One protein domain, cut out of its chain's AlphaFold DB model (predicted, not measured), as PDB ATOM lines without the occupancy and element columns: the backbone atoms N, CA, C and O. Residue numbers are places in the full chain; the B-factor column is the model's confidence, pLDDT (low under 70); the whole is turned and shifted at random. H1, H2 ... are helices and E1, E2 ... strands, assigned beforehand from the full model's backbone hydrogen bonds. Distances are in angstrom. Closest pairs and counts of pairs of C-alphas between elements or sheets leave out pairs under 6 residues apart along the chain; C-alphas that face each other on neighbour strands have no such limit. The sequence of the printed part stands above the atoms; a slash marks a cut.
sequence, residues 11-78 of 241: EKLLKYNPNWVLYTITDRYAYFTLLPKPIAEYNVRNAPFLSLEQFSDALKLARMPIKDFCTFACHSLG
ATOM      1  N   GLU A  11     -24.489 -33.837  23.663       69.69
ATOM      2  CA  GLU A  11     -23.772 -34.798  22.846       69.69
ATOM      3  C   GLU A  11     -23.004 -35.767  23.751       69.69
ATOM      4  O   GLU A  11     -23.066 -36.979  23.565       69.69
ATOM      5  N   LYS A  12     -22.388 -35.263  24.828       70.19
ATOM      6  CA  LYS A  12     -21.706 -36.107  25.825       70.19
ATOM      7  C   LYS A  12     -22.655 -37.023  26.594       70.19
ATOM      8  O   LYS A  12     -22.286 -38.162  26.870       70.19
ATOM      9  N   LEU A  13     -23.847 -36.537  26.943       74.19
ATOM     10  CA  LEU A  13     -24.855 -37.326  27.655       74.19
ATOM     11  C   LEU A  13     -25.397 -38.467  26.794       74.19
ATOM     12  O   LEU A  13     -25.405 -39.607  27.241       74.19
ATOM     13  N   LEU A  14     -25.851 -38.156  25.579       71.69
ATOM     14  CA  LEU A  14     -26.705 -39.060  24.807       71.69
ATOM     15  C   LEU A  14     -25.957 -39.852  23.731       71.69
ATOM     16  O   LEU A  14     -26.391 -40.944  23.380       71.69
ATOM     17  N   LYS A  15     -24.837 -39.339  23.206       73.06
ATOM     18  CA  LYS A  15     -24.106 -40.002  22.111       73.06
ATOM     19  C   LYS A  15     -23.161 -41.094  22.602       73.06
ATOM     20  O   LYS A  15     -22.965 -42.085  21.910       73.06
ATOM     21  N   TYR A  16     -22.562 -40.912  23.779       79.12
ATOM     22  CA  TYR A  16     -21.450 -41.755  24.236       79.12
ATOM     23  C   TYR A  16     -21.824 -42.761  25.321       79.12
ATOM     24  O   TYR A  16     -21.022 -43.641  25.628       79.12
ATOM     25  N   ASN A  17     -23.011 -42.649  25.918       85.44
ATOM     26  CA  ASN A  17     -23.441 -43.573  26.954       85.44
ATOM     27  C   ASN A  17     -24.940 -43.897  26.807       85.44
ATOM     28  O   ASN A  17     -25.778 -43.067  27.162       85.44
ATOM     29  N   PRO A  18     -25.286 -45.109  26.328       86.75
ATOM     30  CA  PRO A  18     -26.670 -45.508  26.059       86.75
ATOM     31  C   PRO A  18     -27.508 -45.718  27.329       86.75
ATOM     32  O   PRO A  18     -28.703 -46.006  27.243       86.75
ATOM     33  N   ASN A  19     -26.900 -45.600  28.512       92.44
ATOM     34  CA  ASN A  19     -27.596 -45.719  29.786       92.44
ATOM     35  C   ASN A  19     -28.213 -44.391  30.241       92.44
ATOM     36  O   ASN A  19     -29.024 -44.394  31.167       92.44
ATOM     37  N   TRP A  20     -27.825 -43.257  29.645       91.81
ATOM     38  CA  TRP A  20     -28.524 -41.997  29.881       91.81
ATOM     39  C   TRP A  20     -29.817 -41.970  29.081       91.81
ATOM     40  O   TRP A  20     -29.817 -42.077  27.857       91.81
ATOM     41  N   VAL A  21     -30.923 -41.761  29.779       89.50
ATOM     42  CA  VAL A  21     -32.251 -41.679  29.179       89.50
ATOM     43  C   VAL A  21     -32.968 -40.430  29.622       89.50
ATOM     44  O   VAL A  21     -32.841 -39.994  30.764       89.50
ATOM     45  N   LEU A  22     -33.741 -39.853  28.704       89.62
ATOM     46  CA  LEU A  22     -34.649 -38.768  29.031       89.62
ATOM     47  C   LEU A  22     -35.706 -39.297  30.008       89.62
ATOM     48  O   LEU A  22     -36.433 -40.236  29.690       89.62
ATOM     49  N   TYR A  23     -35.766 -38.689  31.187       87.44
ATOM     50  CA  TYR A  23     -36.727 -39.031  32.230       87.44
ATOM     51  C   TYR A  23     -37.977 -38.157  32.132       87.44
ATOM     52  O   TYR A  23     -39.092 -38.659  32.059       87.44
ATOM     53  N   THR A  24     -37.800 -36.834  32.098       84.88
ATOM     54  CA  THR A  24     -38.913 -35.881  31.996       84.88
ATOM     55  C   THR A  24     -38.450 -34.541  31.429       84.88
ATOM     56  O   THR A  24     -37.253 -34.249  31.409       84.88
ATOM     57  N   ILE A  25     -39.389 -33.717  30.966       82.38
ATOM     58  CA  ILE A  25     -39.145 -32.342  30.520       82.38
ATOM     59  C   ILE A  25     -40.080 -31.412  31.293       82.38
ATOM     60  O   ILE A  25     -41.275 -31.671  31.409       82.38
ATOM     61  N   THR A  26     -39.514 -30.325  31.798       82.50
ATOM     62  CA  THR A  26     -40.192 -29.234  32.499       82.50
ATOM     63  C   THR A  26     -40.214 -27.978  31.639       82.50
ATOM     64  O   THR A  26     -39.584 -27.929  30.583       82.50
ATOM     65  N   ASP A  27     -40.877 -26.922  32.103       76.88
ATOM     66  CA  ASP A  27     -40.859 -25.605  31.440       76.88
ATOM     67  C   ASP A  27     -39.439 -25.024  31.255       76.88
ATOM     68  O   ASP A  27     -39.191 -24.206  30.366       76.88
ATOM     69  N   ARG A  28     -38.497 -25.448  32.103       83.31
ATOM     70  CA  ARG A  28     -37.127 -24.925  32.168       83.31
ATOM     71  C   ARG A  28     -36.061 -25.926  31.751       83.31
ATOM     72  O   ARG A  28     -35.032 -25.500  31.227       83.31
ATOM     73  N   TYR A  29     -36.260 -27.222  31.996       87.50
ATOM     74  CA  TYR A  29     -35.196 -28.218  31.887       87.50
ATOM     75  C   TYR A  29     -35.670 -29.563  31.322       87.50
ATOM     76  O   TYR A  29     -36.739 -30.054  31.660       87.50
ATOM     77  N   ALA A  30     -34.818 -30.216  30.538       86.19
ATOM     78  CA  ALA A  30     -34.886 -31.651  30.283       86.19
ATOM     79  C   ALA A  30     -34.057 -32.394  31.341       86.19
ATOM     80  O   ALA A  30     -32.901 -32.040  31.584       86.19
ATOM     81  N   TYR A  31     -34.641 -33.409  31.971       87.38
ATOM     82  CA  TYR A  31     -34.004 -34.244  32.987       87.38
ATOM     83  C   TYR A  31     -33.666 -35.611  32.412       87.38
ATOM     84  O   TYR A  31     -34.492 -36.239  31.750       87.38
ATOM     85  N   PHE A  32     -32.471 -36.091  32.726       91.06
ATOM     86  CA  PHE A  32     -31.958 -37.382  32.292       91.06
ATOM     87  C   PHE A  32     -31.569 -38.218  33.499       91.06
ATOM     88  O   PHE A  32     -31.007 -37.687  34.460       91.06
ATOM     89  N   THR A  33     -31.819 -39.519  33.438       92.62
ATOM     90  CA  THR A  33     -31.378 -40.483  34.447       92.62
ATOM     91  C   THR A  33     -30.363 -41.440  33.842       92.62
ATOM     92  O   THR A  33     -30.484 -41.845  32.687       92.62
ATOM     93  N   LEU A  34     -29.320 -41.752  34.610       93.62
ATOM     94  CA  LEU A  34     -28.335 -42.766  34.257       93.62
ATOM     95  C   LEU A  34     -28.775 -44.093  34.859       93.62
ATOM     96  O   LEU A  34     -28.798 -44.221  36.084       93.62
ATOM     97  N   LEU A  35     -29.087 -45.067  34.013       94.19
ATOM     98  CA  LEU A  35     -29.515 -46.398  34.435       94.19
ATOM     99  C   LEU A  35     -28.327 -47.362  34.598       94.19
ATOM    100  O   LEU A  35     -27.263 -47.153  34.003       94.19
ATOM    101  N   PRO A  36     -28.473 -48.439  35.389       95.12
ATOM    102  CA  PRO A  36     -27.433 -49.457  35.540       95.12
ATOM    103  C   PRO A  36     -27.150 -50.228  34.247       95.12
ATOM    104  O   PRO A  36     -26.037 -50.715  34.063       95.12
ATOM    105  N   LYS A  37     -28.121 -50.301  33.334       94.19
ATOM    106  CA  LYS A  37     -28.014 -50.983  32.039       94.19
ATOM    107  C   LYS A  37     -28.618 -50.129  30.911       94.19
ATOM    108  O   LYS A  37     -29.368 -49.194  31.205       94.19
ATOM    109  N   PRO A  38     -28.295 -50.403  29.635       92.19
ATOM    110  CA  PRO A  38     -28.864 -49.687  28.496       92.19
ATOM    111  C   PRO A  38     -30.391 -49.777  28.437       92.19
ATOM    112  O   PRO A  38     -30.982 -50.798  28.791       92.19
ATOM    113  N   ILE A  39     -31.039 -48.738  27.899       85.56
ATOM    114  CA  ILE A  39     -32.508 -48.676  27.811       85.56
ATOM    115  C   ILE A  39     -33.131 -49.832  27.021       85.56
ATOM    116  O   ILE A  39     -34.234 -50.264  27.333       85.56
ATOM    117  N   ALA A  40     -32.401 -50.370  26.040       83.75
ATOM    118  CA  ALA A  40     -32.835 -51.494  25.214       83.75
ATOM    119  C   ALA A  40     -33.055 -52.797  26.011       83.75
ATOM    120  O   ALA A  40     -33.733 -53.703  25.531       83.75
ATOM    121  N   GLU A  41     -32.508 -52.902  27.227       89.56
ATOM    122  CA  GLU A  41     -32.697 -54.061  28.109       89.56
ATOM    123  C   GLU A  41     -33.925 -53.942  29.029       89.56
ATOM    124  O   GLU A  41     -34.320 -54.917  29.685       89.56
ATOM    125  N   TYR A  42     -34.539 -52.758  29.088       86.31
ATOM    126  CA  TYR A  42     -35.809 -52.534  29.766       86.31
ATOM    127  C   TYR A  42     -36.938 -52.807  28.774       86.31
ATOM    128  O   TYR A  42     -37.024 -52.202  27.708       86.31
ATOM    129  N   ASN A  43     -37.809 -53.747  29.108       82.56
ATOM    130  CA  ASN A  43     -38.953 -54.121  28.289       82.56
ATOM    131  C   ASN A  43     -40.182 -54.329  29.172       82.56
ATOM    132  O   ASN A  43     -40.088 -54.444  30.388       82.56
ATOM    133  N   VAL A  44     -41.354 -54.444  28.552       69.75
ATOM    134  CA  VAL A  44     -42.629 -54.553  29.279       69.75
ATOM    135  C   VAL A  44     -42.667 -55.725  30.276       69.75
ATOM    136  O   VAL A  44     -43.425 -55.667  31.239       69.75
ATOM    137  N   ARG A  45     -41.850 -56.778  30.107       69.31
ATOM    138  CA  ARG A  45     -41.829 -57.919  31.041       69.31
ATOM    139  C   ARG A  45     -41.102 -57.620  32.348       69.31
ATOM    140  O   ARG A  45     -41.501 -58.156  33.373       69.31
ATOM    141  N   ASN A  46     -40.020 -56.844  32.307       81.50
ATOM    142  CA  ASN A  46     -39.180 -56.563  33.477       81.50
ATOM    143  C   ASN A  46     -39.300 -55.115  33.980       81.50
ATOM    144  O   ASN A  46     -38.855 -54.833  35.081       81.50
ATOM    145  N   ALA A  47     -39.898 -54.235  33.179       79.94
ATOM    146  CA  ALA A  47     -40.024 -52.805  33.408       79.94
ATOM    147  C   ALA A  47     -41.332 -52.290  32.771       79.94
ATOM    148  O   ALA A  47     -41.292 -51.512  31.811       79.94
ATOM    149  N   PRO A  48     -42.512 -52.743  33.242       65.62
ATOM    150  CA  PRO A  48     -43.801 -52.399  32.629       65.62
ATOM    151  C   PRO A  48     -44.071 -50.889  32.625       65.62
ATOM    152  O   PRO A  48     -44.764 -50.384  31.744       65.62
ATOM    153  N   PHE A  49     -43.478 -50.165  33.574       77.50
ATOM    154  CA  PHE A  49     -43.532 -48.716  33.664       77.50
ATOM    155  C   PHE A  49     -42.105 -48.176  33.719       77.50
ATOM    156  O   PHE A  49     -41.520 -48.048  34.790       77.50
ATOM    157  N   LEU A  50     -41.536 -47.857  32.557       79.00
ATOM    158  CA  LEU A  50     -40.143 -47.421  32.454       79.00
ATOM    159  C   LEU A  50     -39.816 -46.220  33.361       79.00
ATOM    160  O   LEU A  50     -38.719 -46.141  33.899       79.00
ATOM    161  N   SER A  51     -40.771 -45.317  33.581       77.31
ATOM    162  CA  SER A  51     -40.608 -44.178  34.492       77.31
ATOM    163  C   SER A  51     -40.363 -44.587  35.950       77.31
ATOM    164  O   SER A  51     -39.717 -43.838  36.683       77.31
ATOM    165  N   LEU A  52     -40.843 -45.763  36.371       74.75
ATOM    166  CA  LEU A  52     -40.585 -46.318  37.700       74.75
ATOM    167  C   LEU A  52     -39.135 -46.753  37.827       74.75
ATOM    168  O   LEU A  52     -38.449 -46.287  38.731       74.75
ATOM    169  N   GLU A  53     -38.661 -47.547  36.871       85.12
ATOM    170  CA  GLU A  53     -37.269 -48.001  36.820       85.12
ATOM    171  C   GLU A  53     -36.312 -46.817  36.681       85.12
ATOM    172  O   GLU A  53     -35.293 -46.731  37.362       85.12
ATOM    173  N   GLN A  54     -36.675 -45.831  35.856       86.06
ATOM    174  CA  GLN A  54     -35.907 -44.599  35.725       86.06
ATOM    175  C   GLN A  54     -35.780 -43.829  37.036       86.06
ATOM    176  O   GLN A  54     -34.824 -43.075  37.181       86.06
ATOM    177  N   PHE A  55     -36.721 -43.983  37.967       83.88
ATOM    178  CA  PHE A  55     -36.675 -43.348  39.277       83.88
ATOM    179  C   PHE A  55     -35.965 -44.217  40.323       83.88
ATOM    180  O   PHE A  55     -35.121 -43.698  41.055       83.88
ATOM    181  N   SER A  56     -36.298 -45.509  40.412       84.44
ATOM    182  CA  SER A  56     -35.752 -46.428  41.421       84.44
ATOM    183  C   SER A  56     -34.285 -46.755  41.177       84.44
ATOM    184  O   SER A  56     -33.504 -46.796  42.127       84.44
ATOM    185  N   ASP A  57     -33.909 -46.924  39.912       92.44
ATOM    186  CA  ASP A  57     -32.597 -47.440  39.521       92.44
ATOM    187  C   ASP A  57     -31.648 -46.326  39.065       92.44
ATOM    188  O   ASP A  57     -30.521 -46.598  38.646       92.44
ATOM    189  N   ALA A  58     -32.070 -45.058  39.133       94.31
ATOM    190  CA  ALA A  58     -31.233 -43.932  38.733       94.31
ATOM    191  C   ALA A  58     -29.934 -43.883  39.551       94.31
ATOM    192  O   ALA A  58     -29.912 -43.478  40.716       94.31
ATOM    193  N   LEU A  59     -28.817 -44.189  38.894       93.69
ATOM    194  CA  LEU A  59     -27.480 -44.030  39.459       93.69
ATOM    195  C   LEU A  59     -27.107 -42.550  39.563       93.69
ATOM    196  O   LEU A  59     -26.431 -42.132  40.503       93.69
ATOM    197  N   LYS A  60     -27.521 -41.753  38.570       92.88
ATOM    198  CA  LYS A  60     -27.268 -40.309  38.488       92.88
ATOM    199  C   LYS A  60     -28.434 -39.587  37.824       92.88
ATOM    200  O   LYS A  60     -29.141 -40.163  37.002       92.88
ATOM    201  N   LEU A  61     -28.571 -38.305  38.150       90.38
ATOM    202  CA  LEU A  61     -29.488 -37.376  37.502       90.38
ATOM    203  C   LEU A  61     -28.674 -36.267  36.831       90.38
ATOM    204  O   LEU A  61     -27.770 -35.700  37.449       90.38
ATOM    205  N   ALA A  62     -29.015 -35.947  35.591       90.00
ATOM    206  CA  ALA A  62     -28.531 -34.772  34.885       90.00
ATOM    207  C   ALA A  62     -29.720 -33.906  34.463       90.00
ATOM    208  O   ALA A  62     -30.843 -34.392  34.316       90.00
ATOM    209  N   ARG A  63     -29.475 -32.613  34.267       91.62
ATOM    210  CA  ARG A  63     -30.462 -31.690  33.703       91.62
ATOM    211  C   ARG A  63     -29.822 -30.780  32.667       91.62
ATOM    212  O   ARG A  63     -28.628 -30.492  32.743       91.62
ATOM    213  N   MET A  64     -30.641 -30.294  31.752       86.62
ATOM    214  CA  MET A  64     -30.245 -29.446  30.634       86.62
ATOM    215  C   MET A  64     -31.304 -28.378  30.403       86.62
ATOM    216  O   MET A  64     -32.479 -28.726  30.465       86.62
ATOM    217  N   PRO A  65     -30.955 -27.107  30.146       90.81
ATOM    218  CA  PRO A  65     -31.941 -26.102  29.776       90.81
ATOM    219  C   PRO A  65     -32.763 -26.573  28.576       90.81
ATOM    220  O   PRO A  65     -32.214 -27.117  27.619       90.81
ATOM    221  N   ILE A  66     -34.079 -26.354  28.606       85.12
ATOM    222  CA  ILE A  66     -34.967 -26.836  27.537       85.12
ATOM    223  C   ILE A  66     -34.584 -26.264  26.165       85.12
ATOM    224  O   ILE A  66     -34.681 -26.962  25.164       85.12
ATOM    225  N   LYS A  67     -34.077 -25.023  26.109       83.88
ATOM    226  CA  LYS A  67     -33.604 -24.402  24.860       83.88
ATOM    227  C   LYS A  67     -32.431 -25.167  24.245       83.88
ATOM    228  O   LYS A  67     -32.427 -25.406  23.037       83.88
ATOM    229  N   ASP A  68     -31.484 -25.586  25.076       87.44
ATOM    230  CA  ASP A  68     -30.308 -26.342  24.642       87.44
ATOM    231  C   ASP A  68     -30.719 -27.751  24.218       87.44
ATOM    232  O   ASP A  68     -30.297 -28.228  23.167       87.44
ATOM    233  N   PHE A  69     -31.625 -28.378  24.977       85.94
ATOM    234  CA  PHE A  69     -32.195 -29.675  24.622       85.94
ATOM    235  C   PHE A  69     -32.933 -29.631  23.283       85.94
ATOM    236  O   PHE A  69     -32.693 -30.487  22.437       85.94
ATOM    237  N   CYS A  70     -33.791 -28.634  23.055       80.50
ATOM    238  CA  CYS A  70     -34.495 -28.466  21.784       80.50
ATOM    239  C   CYS A  70     -33.514 -28.225  20.633       80.50
ATOM    240  O   CYS A  70     -33.650 -28.853  19.590       80.50
ATOM    241  N   THR A  71     -32.497 -27.381  20.831       82.31
ATOM    242  CA  THR A  71     -31.453 -27.131  19.823       82.31
ATOM    243  C   THR A  71     -30.704 -28.418  19.478       82.31
ATOM    244  O   THR A  71     -30.573 -28.770  18.306       82.31
ATOM    245  N   PHE A  72     -30.276 -29.171  20.495       82.56
ATOM    246  CA  PHE A  72     -29.639 -30.473  20.321       82.56
ATOM    247  C   PHE A  72     -30.558 -31.468  19.611       82.56
ATOM    248  O   PHE A  72     -30.109 -32.139  18.686       82.56
ATOM    249  N   ALA A  73     -31.823 -31.572  20.022       78.44
ATOM    250  CA  ALA A  73     -32.794 -32.488  19.436       78.44
ATOM    251  C   ALA A  73     -33.041 -32.154  17.961       78.44
ATOM    252  O   ALA A  73     -33.002 -33.053  17.127       78.44
ATOM    253  N   CYS A  74     -33.206 -30.872  17.622       72.31
ATOM    254  CA  CYS A  74     -33.361 -30.416  16.242       72.31
ATOM    255  C   CYS A  74     -32.135 -30.744  15.376       72.31
ATOM    256  O   CYS A  74     -32.301 -31.199  14.246       72.31
ATOM    257  N   HIS A  75     -30.916 -30.547  15.890       77.00
ATOM    258  CA  HIS A  75     -29.688 -30.839  15.141       77.00
ATOM    259  C   HIS A  75     -29.374 -32.338  15.048       77.00
ATOM    260  O   HIS A  75     -28.956 -32.812  13.995       77.00
ATOM    261  N   SER A  76     -29.564 -33.086  16.135       69.75
ATOM    262  CA  SER A  76     -29.078 -34.468  16.264       69.75
ATOM    263  C   SER A  76     -30.091 -35.508  15.812       69.75
ATOM    264  O   SER A  76     -29.701 -36.576  15.351       69.75
ATOM    265  N   LEU A  77     -31.389 -35.223  15.952       61.41
ATOM    266  CA  LEU A  77     -32.454 -36.142  15.544       61.41
ATOM    267  C   LEU A  77     -32.984 -35.825  14.137       61.41
ATOM    268  O   LEU A  77     -33.783 -36.595  13.607       61.41
ATOM    269  N   GLY A  78     -32.559 -34.706  13.532       56.41
ATOM    270  CA  GLY A  78     -33.189 -34.164  12.328       56.41
ATOM    271  C   GLY A  78     -34.682 -33.864  12.557       56.41
ATOM    272  O   GLY A  78     -35.138 -33.808  13.704       56.41
TER     273      GLY A  78
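What this domain is: This is residues 11 to 78 of the 241 residues of the protein "Hypothetical protein" of Rotaria sordida (UniProt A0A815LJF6). A small twisted sheet of three strands forms the core, with H2 across one face near one end and H3 standing up from the opposite face at the other end. The short helix H1 only grazes the sheet, and residues 43 to 49 stick out as a free loop before H2. The printed part has 68 residues, with three named helices and three named strands in the order H1, E1, E2, H2, E3, H3. The sheet runs E1, E2, E3, antiparallel throughout, and the class is mixed, helices and strands. The whole is compact, with a radius of gyration of the C-alphas of 12.3 A, and only just elongated, with spans of 34 by 22 by 19 A.

How they stand to each other: H1, residues 11 to 14, only grazes the sheet with its residues 12 to 14; its closest C-alphas to E1, residues 20 to 25, are those of Leu 14 and Trp 20, 6.1 A apart. E1 and E2, residues 29 to 34, form an antiparallel hairpin at 149 degrees, with N 23 and O 31 at 2.8 A and N 33 and O 21 at 2.9 A, within hydrogen-bond range. H2, residues 50 to 56, is on the sheet at a height of 9.4 A and runs across the strands, at 78 degrees to E1 on the local plane. It lies only just over E1 and E2, with 3 of its 7 C-alphas falling on each; its closest C-alphas to E2 are those of Gln 54 and Thr 33, 6.3 A apart. E3, residues 60 to 65, is antiparallel to E2 at 158 degrees, with N 32 and O 62 at 2.8 A, within hydrogen-bond range. H3, residues 66 to 76, is on the opposite face from H2. It lies over E2 and stands up from the sheet, rising 78 degrees out of the local plane, and its closest C-alphas to E2 are those of Ile 66 and Tyr 29, 4.6 A apart. H1 and H3 are close but not clearly touching, with the C-alphas of Glu 11 and Phe 72 7.7 A apart, while H2 and H3 are apart. Every O i to N i+4 pair is within hydrogen-bond range in H2 and H3; H1 is too short for such a pair.

Where its parts are: H1 begins at C-alpha 11, (-23.772, -34.798, 22.846). E1 is 14.4 A long, E2 16.3 A and E3 17.3 A; E3 begins at C-alpha 60, (-27.268, -40.309, 38.488). H2 is 10.0 A long, and H3, 14.8 A long, ends at C-alpha 76, (-29.078, -34.468, 16.264).

The domain as a whole: The two C-alphas farthest apart, those of Arg 45 and Lys 67, are 35.1 A apart. The printed part has no cut, and the link from E2 to H2, 15 residues, is long. Mean pLDDT of the printed part is 83.1; residues 11, 44 to 45, 48 and 76 to 78 are under 70.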